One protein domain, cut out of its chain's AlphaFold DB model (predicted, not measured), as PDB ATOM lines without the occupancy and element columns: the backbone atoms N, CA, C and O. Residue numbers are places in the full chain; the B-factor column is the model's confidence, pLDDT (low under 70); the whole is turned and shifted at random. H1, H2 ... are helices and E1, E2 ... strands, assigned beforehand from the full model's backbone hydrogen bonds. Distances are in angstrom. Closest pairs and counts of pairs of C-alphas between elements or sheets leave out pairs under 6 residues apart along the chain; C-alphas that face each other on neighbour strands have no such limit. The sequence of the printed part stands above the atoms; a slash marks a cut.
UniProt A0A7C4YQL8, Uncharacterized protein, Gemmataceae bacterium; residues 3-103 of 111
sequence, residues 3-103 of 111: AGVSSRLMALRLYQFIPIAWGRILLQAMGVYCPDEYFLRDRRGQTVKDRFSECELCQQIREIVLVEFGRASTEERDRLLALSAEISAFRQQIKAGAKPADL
ATOM      1  N   ALA A   3      64.506  28.466 112.364       41.66
ATOM      2  CA  ALA A   3      64.318  27.022 112.212       41.66
ATOM      3  C   ALA A   3      62.900  26.542 112.602       41.66
ATOM      4  O   ALA A   3      62.386  25.590 112.016       41.66
ATOM      5  N   GLY A   4      62.226  27.226 113.535       40.41
ATOM      6  CA  GLY A   4      60.892  26.829 114.011       40.41
ATOM      7  C   GLY A   4      59.757  27.108 113.017       40.41
ATOM      8  O   GLY A   4      58.821  26.316 112.895       40.41
ATOM      9  N   VAL A   5      59.843  28.205 112.260       49.41
ATOM     10  CA  VAL A   5      58.801  28.617 111.302       49.41
ATOM     11  C   VAL A   5      58.863  27.773 110.021       49.41
ATOM     12  O   VAL A   5      57.823  27.404 109.465       49.41
ATOM     13  N   SER A   6      60.075  27.410 109.585       60.78
ATOM     14  CA  SER A   6      60.315  26.441 108.504       60.78
ATOM     15  C   SER A   6      59.746  25.059 108.854       60.78
ATOM     16  O   SER A   6      58.916  24.527 108.113       60.78
ATOM     17  N   SER A   7      60.081  24.548 110.046       69.38
ATOM     18  CA  SER A   7      59.603  23.258 110.560       69.38
ATOM     19  C   SER A   7      58.073  23.174 110.627       69.38
ATOM     20  O   SER A   7      57.482  22.225 110.115       69.38
ATOM     21  N   ARG A   8      57.396  24.199 111.164       74.88
ATOM     22  CA  ARG A   8      55.930  24.190 111.303       74.88
ATOM     23  C   ARG A   8      55.192  24.220 109.964       74.88
ATOM     24  O   ARG A   8      54.158  23.573 109.824       74.88
ATOM     25  N   LEU A   9      55.700  24.966 108.982       74.06
ATOM     26  CA  LEU A   9      55.111  24.968 107.638       74.06
ATOM     27  C   LEU A   9      55.307  23.635 106.941       74.06
ATOM     28  O   LEU A   9      54.377  23.146 106.308       74.06
ATOM     29  N   MET A  10      56.503  23.068 107.067       75.81
ATOM     30  CA  MET A  10      56.785  21.754 106.523       75.81
ATOM     31  C   MET A  10      55.861  20.712 107.156       75.81
ATOM     32  O   MET A  10      55.200  19.977 106.435       75.81
ATOM     33  N   ALA A  11      55.704  20.724 108.481       77.44
ATOM     34  CA  ALA A  11      54.791  19.833 109.190       77.44
ATOM     35  C   ALA A  11      53.333  19.992 108.726       77.44
ATOM     36  O   ALA A  11      52.660  18.998 108.474       77.44
ATOM     37  N   LEU A  12      52.852  21.229 108.549       81.00
ATOM     38  CA  LEU A  12      51.503  21.493 108.042       81.00
ATOM     39  C   LEU A  12      51.314  20.996 106.599       81.00
ATOM     40  O   LEU A  12      50.252  20.473 106.263       81.00
ATOM     41  N   ARG A  13      52.326  21.164 105.742       77.88
ATOM     42  CA  ARG A  13      52.297  20.650 104.367       77.88
ATOM     43  C   ARG A  13      52.293  19.128 104.356       77.88
ATOM     44  O   ARG A  13      51.435  18.555 103.706       77.88
ATOM     45  N   LEU A  14      53.173  18.489 105.125       78.56
ATOM     46  CA  LEU A  14      53.244  17.032 105.246       78.56
ATOM     47  C   LEU A  14      51.936  16.437 105.777       78.56
ATOM     48  O   LEU A  14      51.430  15.480 105.201       78.56
ATOM     49  N   TYR A  15      51.357  17.043 106.816       80.06
ATOM     50  CA  TYR A  15      50.084  16.611 107.396       80.06
ATOM     51  C   TYR A  15      48.938  16.606 106.372       80.06
ATOM     52  O   TYR A  15      48.126  15.689 106.365       80.06
ATOM     53  N   GLN A  16      48.890  17.609 105.491       82.25
ATOM     54  CA  GLN A  16      47.891  17.687 104.421       82.25
ATOM     55  C   GLN A  16      48.237  16.786 103.229       82.25
ATOM     56  O   GLN A  16      47.351  16.197 102.621       82.25
ATOM     57  N   PHE A  17      49.520  16.685 102.887       80.56
ATOM     58  CA  PHE A  17      49.998  16.011 101.686       80.56
ATOM     59  C   PHE A  17      49.941  14.487 101.801       80.56
ATOM     60  O   PHE A  17      49.476  13.826 100.874       80.56
ATOM     61  N   ILE A  18      50.368  13.925 102.938       79.56
ATOM     62  CA  ILE A  18      50.453  12.471 103.144       79.56
ATOM     63  C   ILE A  18      49.104  11.775 102.866       79.56
ATOM     64  O   ILE A  18      49.097  10.838 102.066       79.56
ATOM     65  N   PRO A  19      47.954  12.221 103.421       78.69
ATOM     66  CA  PRO A  19      46.664  11.580 103.154       78.69
ATOM     67  C   PRO A  19      46.207  11.670 101.690       78.69
ATOM     68  O   PRO A  19      45.562  10.745 101.191       78.69
ATOM     69  N   ILE A  20      46.530  12.765 100.991       82.56
ATOM     70  CA  ILE A  20      46.204  12.931  99.564       82.56
ATOM     71  C   ILE A  20      47.061  11.963  98.742       82.56
ATOM     72  O   ILE A  20      46.529  11.174  97.968       82.56
ATOM     73  N   ALA A  21      48.379  11.959  98.967       80.50
ATOM     74  CA  ALA A  21      49.306  11.071  98.272       80.50
ATOM     75  C   ALA A  21      48.920   9.591  98.451       80.50
ATOM     76  O   ALA A  21      48.840   8.847  97.473       80.50
ATOM     77  N   TRP A  22      48.608   9.177  99.684       79.06
ATOM     78  CA  TRP A  22      48.123   7.826  99.986       79.06
ATOM     79  C   TRP A  22      46.820   7.502  99.256       79.06
ATOM     80  O   TRP A  22      46.706   6.436  98.648       79.06
ATOM     81  N   GLY A  23      45.850   8.420  99.298       79.88
ATOM     82  CA  GLY A  23      44.565   8.255  98.627       79.88
ATOM     83  C   GLY A  23      44.736   7.987  97.136       79.88
ATOM     84  O   GLY A  23      44.250   6.973  96.636       79.88
ATOM     85  N   ARG A  24      45.504   8.833  96.440       83.56
ATOM     86  CA  ARG A  24      45.744   8.679  94.997       83.56
ATOM     87  C   ARG A  24      46.469   7.408  94.632       83.56
ATOM     88  O   ARG A  24      46.060   6.763  93.675       83.56
ATOM     89  N   ILE A  25      47.515   7.035  95.368       78.75
ATOM     90  CA  ILE A  25      48.274   5.814  95.066       78.75
ATOM     91  C   ILE A  25      47.343   4.595  95.086       78.75
ATOM     92  O   ILE A  25      47.395   3.754  94.188       78.75
ATOM     93  N   LEU A  26      46.446   4.522  96.069       78.06
ATOM     94  CA  LEU A  26      45.503   3.410  96.190       78.06
ATOM     95  C   LEU A  26      44.405   3.462  95.133       78.06
ATOM     96  O   LEU A  26      44.064   2.435  94.554       78.06
ATOM     97  N   LEU A  27      43.878   4.649  94.845       81.31
ATOM     98  CA  LEU A  27      42.855   4.839  93.817       81.31
ATOM     99  C   LEU A  27      43.404   4.488  92.427       81.31
ATOM    100  O   LEU A  27      42.757   3.753  91.684       81.31
ATOM    101  N   GLN A  28      44.636   4.895  92.119       81.81
ATOM    102  CA  GLN A  28      45.344   4.488  90.903       81.81
ATOM    103  C   GLN A  28      45.540   2.971  90.833       81.81
ATOM    104  O   GLN A  28      45.319   2.380  89.778       81.81
ATOM    105  N   ALA A  29      45.886   2.318  91.948       76.00
ATOM    106  CA  ALA A  29      45.977   0.856  92.007       76.00
ATOM    107  C   ALA A  29      44.621   0.156  91.760       76.00
ATOM    108  O   ALA A  29      44.593  -0.984  91.306       76.00
ATOM    109  N   MET A  30      43.499   0.844  92.004       74.69
ATOM    110  CA  MET A  30      42.139   0.387  91.683       74.69
ATOM    111  C   MET A  30      41.679   0.767  90.262       74.69
ATOM    112  O   MET A  30      40.519   0.543  89.914       74.69
ATOM    113  N   GLY A  31      42.563   1.344  89.442       77.06
ATOM    114  CA  GLY A  31      42.261   1.769  88.073       77.06
ATOM    115  C   GLY A  31      41.556   3.123  87.965       77.06
ATOM    116  O   GLY A  31      41.080   3.469  86.888       77.06
ATOM    117  N   VAL A  32      41.481   3.895  89.054       80.12
ATOM    118  CA  VAL A  32      40.888   5.237  89.050       80.12
ATOM    119  C   VAL A  32      41.901   6.238  88.508       80.12
ATOM    120  O   VAL A  32      43.036   6.327  88.991       80.12
ATOM    121  N   TYR A  33      41.485   7.043  87.535       84.50
ATOM    122  CA  TYR A  33      42.320   8.131  87.048       84.50
ATOM    123  C   TYR A  33      42.408   9.247  88.096       84.50
ATOM    124  O   TYR A  33      41.396   9.804  88.532       84.50
ATOM    125  N   CYS A  34      43.639   9.601  88.465       83.50
ATOM    126  CA  CYS A  34      43.929  10.731  89.340       83.50
ATOM    127  C   CYS A  34      44.764  11.767  88.568       83.50
ATOM    128  O   CYS A  34      45.794  11.387  88.006       83.50
ATOM    129  N   PRO A  35      44.368  13.052  88.546       85.19
ATOM    130  CA  PRO A  35      45.125  14.109  87.883       85.19
ATOM    131  C   PRO A  35      46.475  14.339  88.574       85.19
ATOM    132  O   PRO A  35      46.700  13.890  89.696       85.19
ATOM    133  N   ASP A  36      47.379  15.065  87.922       85.69
ATOM    134  CA  ASP A  36      48.683  15.406  88.508       85.69
ATOM    135  C   ASP A  36      48.587  16.540  89.547       85.69
ATOM    136  O   ASP A  36      49.419  16.666  90.439       85.69
ATOM    137  N   GLU A  37      47.538  17.360  89.475       88.88
ATOM    138  CA  GLU A  37      47.385  18.549  90.319       88.88
ATOM    139  C   GLU A  37      46.763  18.223  91.683       88.88
ATOM    140  O   GLU A  37      45.809  17.442  91.775       88.88
ATOM    141  N   TYR A  38      47.248  18.866  92.745       85.31
ATOM    142  CA  TYR A  38      46.656  18.826  94.083       85.31
ATOM    143  C   TYR A  38      46.615  20.211  94.726       85.31
ATOM    144  O   TYR A  38      47.253  21.159  94.270       85.31
ATOM    145  N   PHE A  39      45.834  20.323  95.798       84.94
ATOM    146  CA  PHE A  39      45.663  21.557  96.549       84.94
ATOM    147  C   PHE A  39      46.123  21.375  97.994       84.94
ATOM    148  O   PHE A  39      45.798  20.370  98.623       84.94
ATOM    149  N   LEU A  40      46.830  22.366  98.536       84.31
ATOM    150  CA  LEU A  40      47.166  22.467  99.962       84.31
ATOM    151  C   LEU A  40      46.773  23.844 100.491       84.31
ATOM    152  O   LEU A  40      46.752  24.816  99.744       84.31
ATOM    153  N   ARG A  41      46.532  23.958 101.796       83.25
ATOM    154  CA  ARG A  41      46.397  25.251 102.472       83.25
ATOM    155  C   ARG A  41      47.760  25.772 102.911       83.25
ATOM    156  O   ARG A  41      48.549  25.047 103.528       83.25
ATOM    157  N   ASP A  42      48.028  27.038 102.612       81.88
ATOM    158  CA  ASP A  42      49.188  27.756 103.131       81.88
ATOM    159  C   ASP A  42      48.984  28.209 104.593       81.88
ATOM    160  O   ASP A  42      47.974  27.922 105.238       81.88
ATOM    161  N   ARG A  43      49.953  28.955 105.141       80.38
ATOM    162  CA  ARG A  43      49.889  29.480 106.522       80.38
ATOM    163  C   ARG A  43      48.728  30.447 106.763       80.38
ATOM    164  O   ARG A  43      48.373  30.679 107.913       80.38
ATOM    165  N   ARG A  44      48.205  31.058 105.703       83.44
ATOM    166  CA  ARG A  44      47.093  32.011 105.728       83.44
ATOM    167  C   ARG A  44      45.757  31.312 105.463       83.44
ATOM    168  O   ARG A  44      44.735  31.986 105.408       83.44
ATOM    169  N   GLY A  45      45.762  29.984 105.302       80.81
ATOM    170  CA  GLY A  45      44.585  29.193 104.959       80.81
ATOM    171  C   GLY A  45      44.186  29.292 103.486       80.81
ATOM    172  O   GLY A  45      43.125  28.794 103.127       80.81
ATOM    173  N   GLN A  46      45.007  29.917 102.636       84.00
ATOM    174  CA  GLN A  46      44.730  30.036 101.209       84.00
ATOM    175  C   GLN A  46      45.052  28.733 100.493       84.00
ATOM    176  O   GLN A  46      46.065  28.090 100.771       84.00
ATOM    177  N   THR A  47      44.199  28.371  99.540       84.38
ATOM    178  CA  THR A  47      44.417  27.215  98.678       84.38
ATOM    179  C   THR A  47      45.532  27.503  97.677       84.38
ATOM    180  O   THR A  47      45.433  28.419  96.864       84.38
ATOM    181  N   VAL A  48      46.576  26.684  97.715       84.44
ATOM    182  CA  VAL A  48      47.698  26.686  96.779       84.44
ATOM    183  C   VAL A  48      47.601  25.438  95.917       84.44
ATOM    184  O   VAL A  48      47.449  24.336  96.444       84.44
ATOM    185  N   LYS A  49      47.681  25.623  94.598       86.94
ATOM    186  CA  LYS A  49      47.752  24.530  93.628       86.94
ATOM    187  C   LYS A  49      49.199  24.111  93.418       86.94
ATOM    188  O   LYS A  49      50.062  24.973  93.279       86.94
ATOM    189  N   ASP A  50      49.427  22.811  93.357       85.88
ATOM    190  CA  ASP A  50      50.740  22.209  93.163       85.88
ATOM    191  C   ASP A  50      50.611  20.911  92.343       85.88
ATOM    192  O   ASP A  50      49.492  20.487  92.026       85.88
ATOM    193  N   ARG A  51      51.733  20.301  91.955       86.31
ATOM    194  CA  ARG A  51      51.780  19.114  91.088       86.31
ATOM    195  C   ARG A  51      52.553  17.974  91.721       86.31
ATOM    196  O   ARG A  51      53.636  18.158  92.266       86.31
ATOM    197  N   PHE A  52      52.002  16.768  91.622       82.31
ATOM    198  CA  PHE A  52      52.636  15.564  92.150       82.31
ATOM    199  C   PHE A  52      53.935  15.235  91.412       82.31
ATOM    200  O   PHE A  52      54.920  14.879  92.057       82.31
ATOM    201  N   SER A  53      53.966  15.410  90.089       82.69
ATOM    202  CA  SER A  53      55.156  15.201  89.256       82.69
ATOM    203  C   SER A  53      56.341  16.104  89.620       82.69
ATOM    204  O   SER A  53      57.491  15.687  89.483       82.69
ATOM    205  N   GLU A  54      56.066  17.305  90.132       83.62
ATOM    206  CA  GLU A  54      57.060  18.323  90.498       83.62
ATOM    207  C   GLU A  54      57.444  18.262  91.994       83.62
ATOM    208  O   GLU A  54      58.332  18.983  92.448       83.62
ATOM    209  N   CYS A  55      56.812  17.380  92.776       78.00
ATOM    210  CA  CYS A  55      57.033  17.256  94.212       78.00
ATOM    211  C   CYS A  55      58.021  16.119  94.533       78.00
ATOM    212  O   CYS A  55      57.649  14.945  94.538       78.00
ATOM    213  N   GLU A  56      59.268  16.447  94.889       74.31
ATOM    214  CA  GLU A  56      60.273  15.452  95.333       74.31
ATOM    215  C   GLU A  56      59.765  14.592  96.502       74.31
ATOM    216  O   GLU A  56      59.983  13.382  96.565       74.31
ATOM    217  N   LEU A  57      59.004  15.214  97.404       70.62
ATOM    218  CA  LEU A  57      58.372  14.551  98.538       70.62
ATOM    219  C   LEU A  57      57.309  13.537  98.089       70.62
ATOM    220  O   LEU A  57      57.168  12.490  98.714       70.62
ATOM    221  N   CYS A  58      56.600  13.788  96.980       68.88
ATOM    222  CA  CYS A  58      55.710  12.793  96.380       68.88
ATOM    223  C   CYS A  58      56.474  11.553  95.944       68.88
ATOM    224  O   CYS A  58      56.013  10.438  96.180       68.88
ATOM    225  N   GLN A  59      57.606  11.746  95.267       70.69
ATOM    226  CA  GLN A  59      58.389  10.634  94.739       70.69
ATOM    227  C   GLN A  59      58.871   9.742  95.889       70.69
ATOM    228  O   GLN A  59      58.652   8.533  95.855       70.69
ATOM    229  N   GLN A  60      59.371  10.350  96.968       71.88
ATOM    230  CA  GLN A  60      59.780   9.635  98.181       71.88
ATOM    231  C   GLN A  60      58.608   8.933  98.884       71.88
ATOM    232  O   GLN A  60      58.714   7.769  99.269       71.88
ATOM    233  N   ILE A  61      57.462   9.608  99.039       70.62
ATOM    234  CA  ILE A  61      56.274   8.991  99.646       70.62
ATOM    235  C   ILE A  61      55.791   7.811  98.811       70.62
ATOM    236  O   ILE A  61      55.409   6.798  99.385       70.62
ATOM    237  N   ARG A  62      55.818   7.896  97.479       68.44
ATOM    238  CA  ARG A  62      55.369   6.810  96.603       68.44
ATOM    239  C   ARG A  62      56.146   5.518  96.845       68.44
ATOM    240  O   ARG A  62      55.536   4.453  96.894       68.44
ATOM    241  N   GLU A  63      57.458   5.615  97.032       69.69
ATOM    242  CA  GLU A  63      58.312   4.466  97.348       69.69
ATOM    243  C   GLU A  63      57.996   3.887  98.734       69.69
ATOM    244  O   GLU A  63      57.814   2.677  98.877       69.69
ATOM    245  N   ILE A  64      57.854   4.748  99.746       70.38
ATOM    246  CA  ILE A  64      57.577   4.335 101.131       70.38
ATOM    247  C   ILE A  64      56.176   3.728 101.264       70.38
ATOM    248  O   ILE A  64      55.997   2.719 101.942       70.38
ATOM    249  N   VAL A  65      55.175   4.311 100.602       67.81
ATOM    250  CA  VAL A  65      53.774   3.874 100.670       67.81
ATOM    251  C   VAL A  65      53.611   2.446 100.196       67.81
ATOM    252  O   VAL A  65      52.929   1.670 100.856       67.81
ATOM    253  N   LEU A  66      54.247   2.072  99.087       66.25
ATOM    254  CA  LEU A  66      54.135   0.712  98.567       66.25
ATOM    255  C   LEU A  66      54.665  -0.327  99.567       66.25
ATOM    256  O   LEU A  66      54.103  -1.416  99.678       66.25
ATOM    257  N   VAL A  67      55.705   0.024 100.326       69.44
ATOM    258  CA  VAL A  67      56.317  -0.856 101.329       69.44
ATOM    259  C   VAL A  67      55.501  -0.886 102.623       69.44
ATOM    260  O   VAL A  67      55.181  -1.960 103.132       69.44
ATOM    261  N   GLU A  68      55.139   0.279 103.155       70.56
ATOM    262  CA  GLU A  68      54.520   0.403 104.478       70.56
ATOM    263  C   GLU A  68      53.019   0.089 104.457       70.56
ATOM    264  O   GLU A  68      52.502  -0.532 105.387       70.56
ATOM    265  N   PHE A  69      52.309   0.405 103.369       67.19
ATOM    266  CA  PHE A  69      50.887   0.071 103.244       67.19
ATOM    267  C   PHE A  69      50.647  -1.443 103.200       67.19
ATOM    268  O   PHE A  69      49.645  -1.934 103.723       67.19
ATOM    269  N   GLY A  70      51.581  -2.198 102.613       68.00
ATOM    270  CA  GLY A  70      51.544  -3.661 102.615       68.00
ATOM    271  C   GLY A  70      51.754  -4.275 104.004       68.00
ATOM    272  O   GLY A  70      51.282  -5.383 104.256       68.00
ATOM    273  N   ARG A  71      52.432  -3.556 104.909       75.06
ATOM    274  CA  ARG A  71      52.773  -4.009 106.269       75.06
ATOM    275  C   ARG A  71      51.761  -3.587 107.329       75.06
ATOM    276  O   ARG A  71      51.617  -4.292 108.323       75.06
ATOM    277  N   ALA A  72      51.068  -2.468 107.128       73.81
ATOM    278  CA  ALA A  72      50.068  -1.963 108.063       73.81
ATOM    279  C   ALA A  72      48.910  -2.959 108.253       73.81
ATOM    280  O   ALA A  72      48.493  -3.632 107.307       73.81
ATOM    281  N   SER A  73      48.336  -3.034 109.451       80.62
ATOM    282  CA  SER A  73      47.096  -3.783 109.694       80.62
ATOM    283  C   SER A  73      45.905  -3.157 108.954       80.62
ATOM    284  O   SER A  73      45.947  -1.996 108.542       80.62
ATOM    285  N   THR A  74      44.811  -3.906 108.784       76.75
ATOM    286  CA  THR A  74      43.576  -3.378 108.170       76.75
ATOM    287  C   THR A  74      43.053  -2.147 108.914       76.75
ATOM    288  O   THR A  74      42.647  -1.175 108.287       76.75
ATOM    289  N   GLU A  75      43.122  -2.153 110.246       82.12
ATOM    290  CA  GLU A  75      42.616  -1.063 111.084       82.12
ATOM    291  C   GLU A  75      43.447   0.221 110.936       82.12
ATOM    292  O   GLU A  75      42.902   1.322 110.845       82.12
ATOM    293  N   GLU A  76      44.775   0.091 110.859       76.38
ATOM    294  CA  GLU A  76      45.682   1.217 110.609       76.38
ATOM    295  C   GLU A  76      45.478   1.792 109.210       76.38
ATOM    296  O   GLU A  76      45.401   3.013 109.048       76.38
ATOM    297  N   ARG A  77      45.318   0.916 108.208       74.44
ATOM    298  CA  ARG A  77      44.985   1.325 106.841       74.44
ATOM    299  C   ARG A  77      43.678   2.106 106.819       74.44
ATOM    300  O   ARG A  77      43.647   3.200 106.268       74.44
ATOM    301  N   ASP A  78      42.624   1.612 107.461       76.69
ATOM    302  CA  ASP A  78      41.335   2.305 107.483       76.69
ATOM    303  C   ASP A  78      41.395   3.669 108.176       76.69
ATOM    304  O   ASP A  78      40.799   4.627 107.675       76.69
ATOM    305  N   ARG A  79      42.154   3.800 109.272       76.19
ATOM    306  CA  ARG A  79      42.371   5.098 109.936       76.19
ATOM    307  C   ARG A  79      43.119   6.081 109.039       76.19
ATOM    308  O   ARG A  79      42.718   7.237 108.948       76.19
ATOM    309  N   LEU A  80      44.170   5.630 108.358       71.19
ATOM    310  CA  LEU A  80      44.946   6.470 107.441       71.19
ATOM    311  C   LEU A  80      44.106   6.897 106.232       71.19
ATOM    312  O   LEU A  80      44.148   8.056 105.821       71.19
ATOM    313  N   LEU A  81      43.270   5.995 105.718       72.94
ATOM    314  CA  LEU A  81      42.362   6.287 104.612       72.94
ATOM    315  C   LEU A  81      41.203   7.202 104.992       72.94
ATOM    316  O   LEU A  81      40.752   7.978 104.150       72.94
ATOM    317  N   ALA A  82      40.735   7.155 106.239       74.25
ATOM    318  CA  ALA A  82      39.693   8.053 106.726       74.25
ATOM    319  C   ALA A  82      40.127   9.531 106.714       74.25
ATOM    320  O   ALA A  82      39.281  10.414 106.618       74.25
ATOM    321  N   LEU A  83      41.436   9.805 106.766       73.12
ATOM    322  CA  LEU A  83      41.985  11.161 106.671       73.12
ATOM    323  C   LEU A  83      42.059  11.677 105.226       73.12
ATOM    324  O   LEU A  83      42.285  12.867 105.006       73.12
ATOM    325  N   SER A  84      41.880  10.803 104.232       75.81
ATOM    326  CA  SER A  84      41.933  11.181 102.825       75.81
ATOM    327  C   SER A  84      40.554  11.620 102.331       75.81
ATOM    328  O   SER A  84      39.617  10.822 102.206       75.81
ATOM    329  N   ALA A  85      40.437  12.908 102.003       74.88
ATOM    330  CA  ALA A  85      39.236  13.467 101.384       74.88
ATOM    331  C   ALA A  85      38.904  12.770 100.051       74.88
ATOM    332  O   ALA A  85      37.735  12.569  99.732       74.88
ATOM    333  N   GLU A  86      39.920  12.330  99.307       75.31
ATOM    334  CA  GLU A  86      39.749  11.647  98.022       75.31
ATOM    335  C   GLU A  86      39.176  10.242  98.184       75.31
ATOM    336  O   GLU A  86      38.257   9.866  97.461       75.31
ATOM    337  N   ILE A  87      39.645   9.485  99.182       78.12
ATOM    338  CA  ILE A  87      39.071   8.171  99.498       78.12
ATOM    339  C   ILE A  87      37.641   8.318 100.012       78.12
ATOM    340  O   ILE A  87      36.780   7.503  99.684       78.12
ATOM    341  N   SER A  88      37.364   9.364 100.789       79.12
ATOM    342  CA  SER A  88      36.012   9.656 101.265       79.12
ATOM    343  C   SER A  88      35.065   9.975 100.103       79.12
ATOM    344  O   SER A  88      33.990   9.379 100.012       79.12
ATOM    345  N   ALA A  89      35.495  10.832  99.171       77.94
ATOM    346  CA  ALA A  89      34.751  11.152  97.954       77.94
ATOM    347  C   ALA A  89      34.543   9.909  97.073       77.94
ATOM    348  O   ALA A  89      33.422   9.625  96.653       77.94
ATOM    349  N   PHE A  90      35.590   9.109  96.865       80.81
ATOM    350  CA  PHE A  90      35.504   7.843  96.140       80.81
ATOM    351  C   PHE A  90      34.501   6.881  96.789       80.81
ATOM    352  O   PHE A  90      33.597   6.387  96.117       80.81
ATOM    353  N   ARG A  91      34.587   6.657  98.108       81.31
ATOM    354  CA  ARG A  91      33.655   5.794  98.858       81.31
ATOM    355  C   ARG A  91      32.206   6.256  98.701       81.31
ATOM    356  O   ARG A  91      31.315   5.414  98.601       81.31
ATOM    357  N   GLN A  92      31.960   7.565  98.669       82.81
ATOM    358  CA  GLN A  92      30.626   8.115  98.440       82.81
ATOM    359  C   GLN A  92      30.109   7.794  97.032       82.81
ATOM    360  O   GLN A  92      28.967   7.363  96.896       82.81
ATOM    361  N   GLN A  93      30.950   7.928  96.003       81.62
ATOM    362  CA  GLN A  93      30.571   7.613  94.621       81.62
ATOM    363  C   GLN A  93      30.327   6.114  94.409       81.62
ATOM    364  O   GLN A  93      29.335   5.729  93.793       81.62
ATOM    365  N   ILE A  94      31.168   5.251  94.986       83.31
ATOM    366  CA  ILE A  94      30.956   3.798  94.944       83.31
ATOM    367  C   ILE A  94      29.645   3.414  95.642       83.31
ATOM    368  O   ILE A  94      28.871   2.627  95.103       83.31
ATOM    369  N   LYS A  95      29.341   4.007  96.807       83.69
ATOM    370  CA  LYS A  95      28.048   3.806  97.490       83.69
ATOM    371  C   LYS A  95      26.853   4.270  96.652       83.69
ATOM    372  O   LYS A  95      25.777   3.698  96.789       83.69
ATOM    373  N   ALA A  96      27.039   5.270  95.793       84.56
ATOM    374  CA  ALA A  96      26.028   5.730  94.844       84.56
ATOM    375  C   ALA A  96      25.901   4.832  93.593       84.56
ATOM    376  O   ALA A  96      25.054   5.094  92.743       84.56
ATOM    377  N   GLY A  97      26.708   3.769  93.481       84.75
ATOM    378  CA  GLY A  97      26.661   2.797  92.386       84.75
ATOM    379  C   GLY A  97      27.641   3.066  91.242       84.75
ATOM    380  O   GLY A  97      27.567   2.385  90.219       84.75
ATOM    381  N   ALA A  98      28.558   4.029  91.386       83.12
ATOM    382  CA  ALA A  98      29.579   4.282  90.374       83.12
ATOM    383  C   ALA A  98      30.569   3.111  90.264       83.12
ATOM    384  O   ALA A  98      30.903   2.459  91.257       83.12
ATOM    385  N   LYS A  99      31.086   2.867  89.056       78.88
ATOM    386  CA  LYS A  99      32.188   1.923  88.843       78.88
ATOM    387  C   LYS A  99      33.523   2.660  88.966       78.88
ATOM    388  O   LYS A  99      33.637   3.758  88.428       78.88
ATOM    389  N   PRO A 100      34.559   2.059  89.578       75.81
ATOM    390  CA  PRO A 100      35.868   2.699  89.723       75.81
ATOM    391  C   PRO A 100      36.471   3.218  88.410       75.81
ATOM    392  O   PRO A 100      37.016   4.314  88.388       75.81
ATOM    393  N   ALA A 101      36.330   2.461  87.316       73.56
ATOM    394  CA  ALA A 101      36.878   2.820  86.005       73.56
ATOM    395  C   ALA A 101      36.213   4.055  85.367       73.56
ATOM    396  O   ALA A 101      36.818   4.695  84.512       73.56
ATOM    397  N   ASP A 102      34.997   4.399  85.796       74.31
ATOM    398  CA  ASP A 102      34.247   5.552  85.288       74.31
ATOM    399  C   ASP A 102      34.518   6.819  86.127       74.31
ATOM    400  O   ASP A 102      33.999   7.896  85.828       74.31
ATOM    401  N   LEU A 103      35.312   6.704  87.199       75.56
ATOM    402  CA  LEU A 103      35.609   7.807  88.104       75.56
ATOM    403  C   LEU A 103      36.871   8.556  87.674       75.56
ATOM    404  O   LEU A 103      37.962   7.999  87.552       75.56
TER     405      LEU A 103
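What this domain is: This is residues 3 to 103 of the 111 residues of an uncharacterized protein of Gemmataceae bacterium (UniProt A0A7C4YQL8). One long helix, H1, is the spine of the model: the helices H2, H3 and H4 pack on its later part, residues 18 to 27, and a small strand hairpin, E1 and E2, covers its middle stretch. H2 and H3 form a V joined at its point, with H1 passing between the open ends, while H4 runs beside the end of H1. The printed part has 101 residues, in the order H1 E1 E2 H2 H3 H4, mostly helix, with one antiparallel sheet. It is compact, with a radius of gyration of the C-alphas of 14.5 A, and elongated, spanning 47 by 30 by 23 A.

How they stand to each other: H1, residues 3 to 29, is the hub. E1, residues 37 to 41, comes closest to H1 at the C-alphas of Leu 40 and Gln 16, 6.6 A apart. E1 and E2, residues 47 to 51, form an antiparallel hairpin, with N 38 and O 50 within hydrogen-bond range at 2.9 A. H2, residues 56 to 71, touches H1 at a steep tilt of 58 degrees; the closest C-alphas, Cys 58 and Ala 21, are 6.9 A apart. H3, residues 74 to 82, touches H1 at Leu 81 and Gly 23, closest C-alphas 6.7 A apart. H4, residues 85 to 95, touches H1 at a shallow tilt of 24 degrees, the same way; the closest C-alphas, Ile 87 and Gly 23, are 5.6 A apart. H2 and H4 are apart. Every O i to N i+4 pair is within hydrogen-bond range in H3 and H4, against 21 of 23 in H1 and 9 of 12 in H2.

Where its parts are: H1 starts at C-alpha 3 (64.318, 27.022, 112.212) and is 37.8 A long, with a kink of 28 degrees near residue 16. H2, 23.5 A long, has a kink of 35 degrees near residue 64. H4 ends at C-alpha 95 (28.048, 3.806, 97.490).

The domain as a whole: The C-alphas farthest apart, Ala 3 and Gly 97, are 49.0 A apart. The printed part has no cut and no long link. The mean pLDDT of the printed part is 77.0, with 13 residues under 70, among them residues 3 to 7.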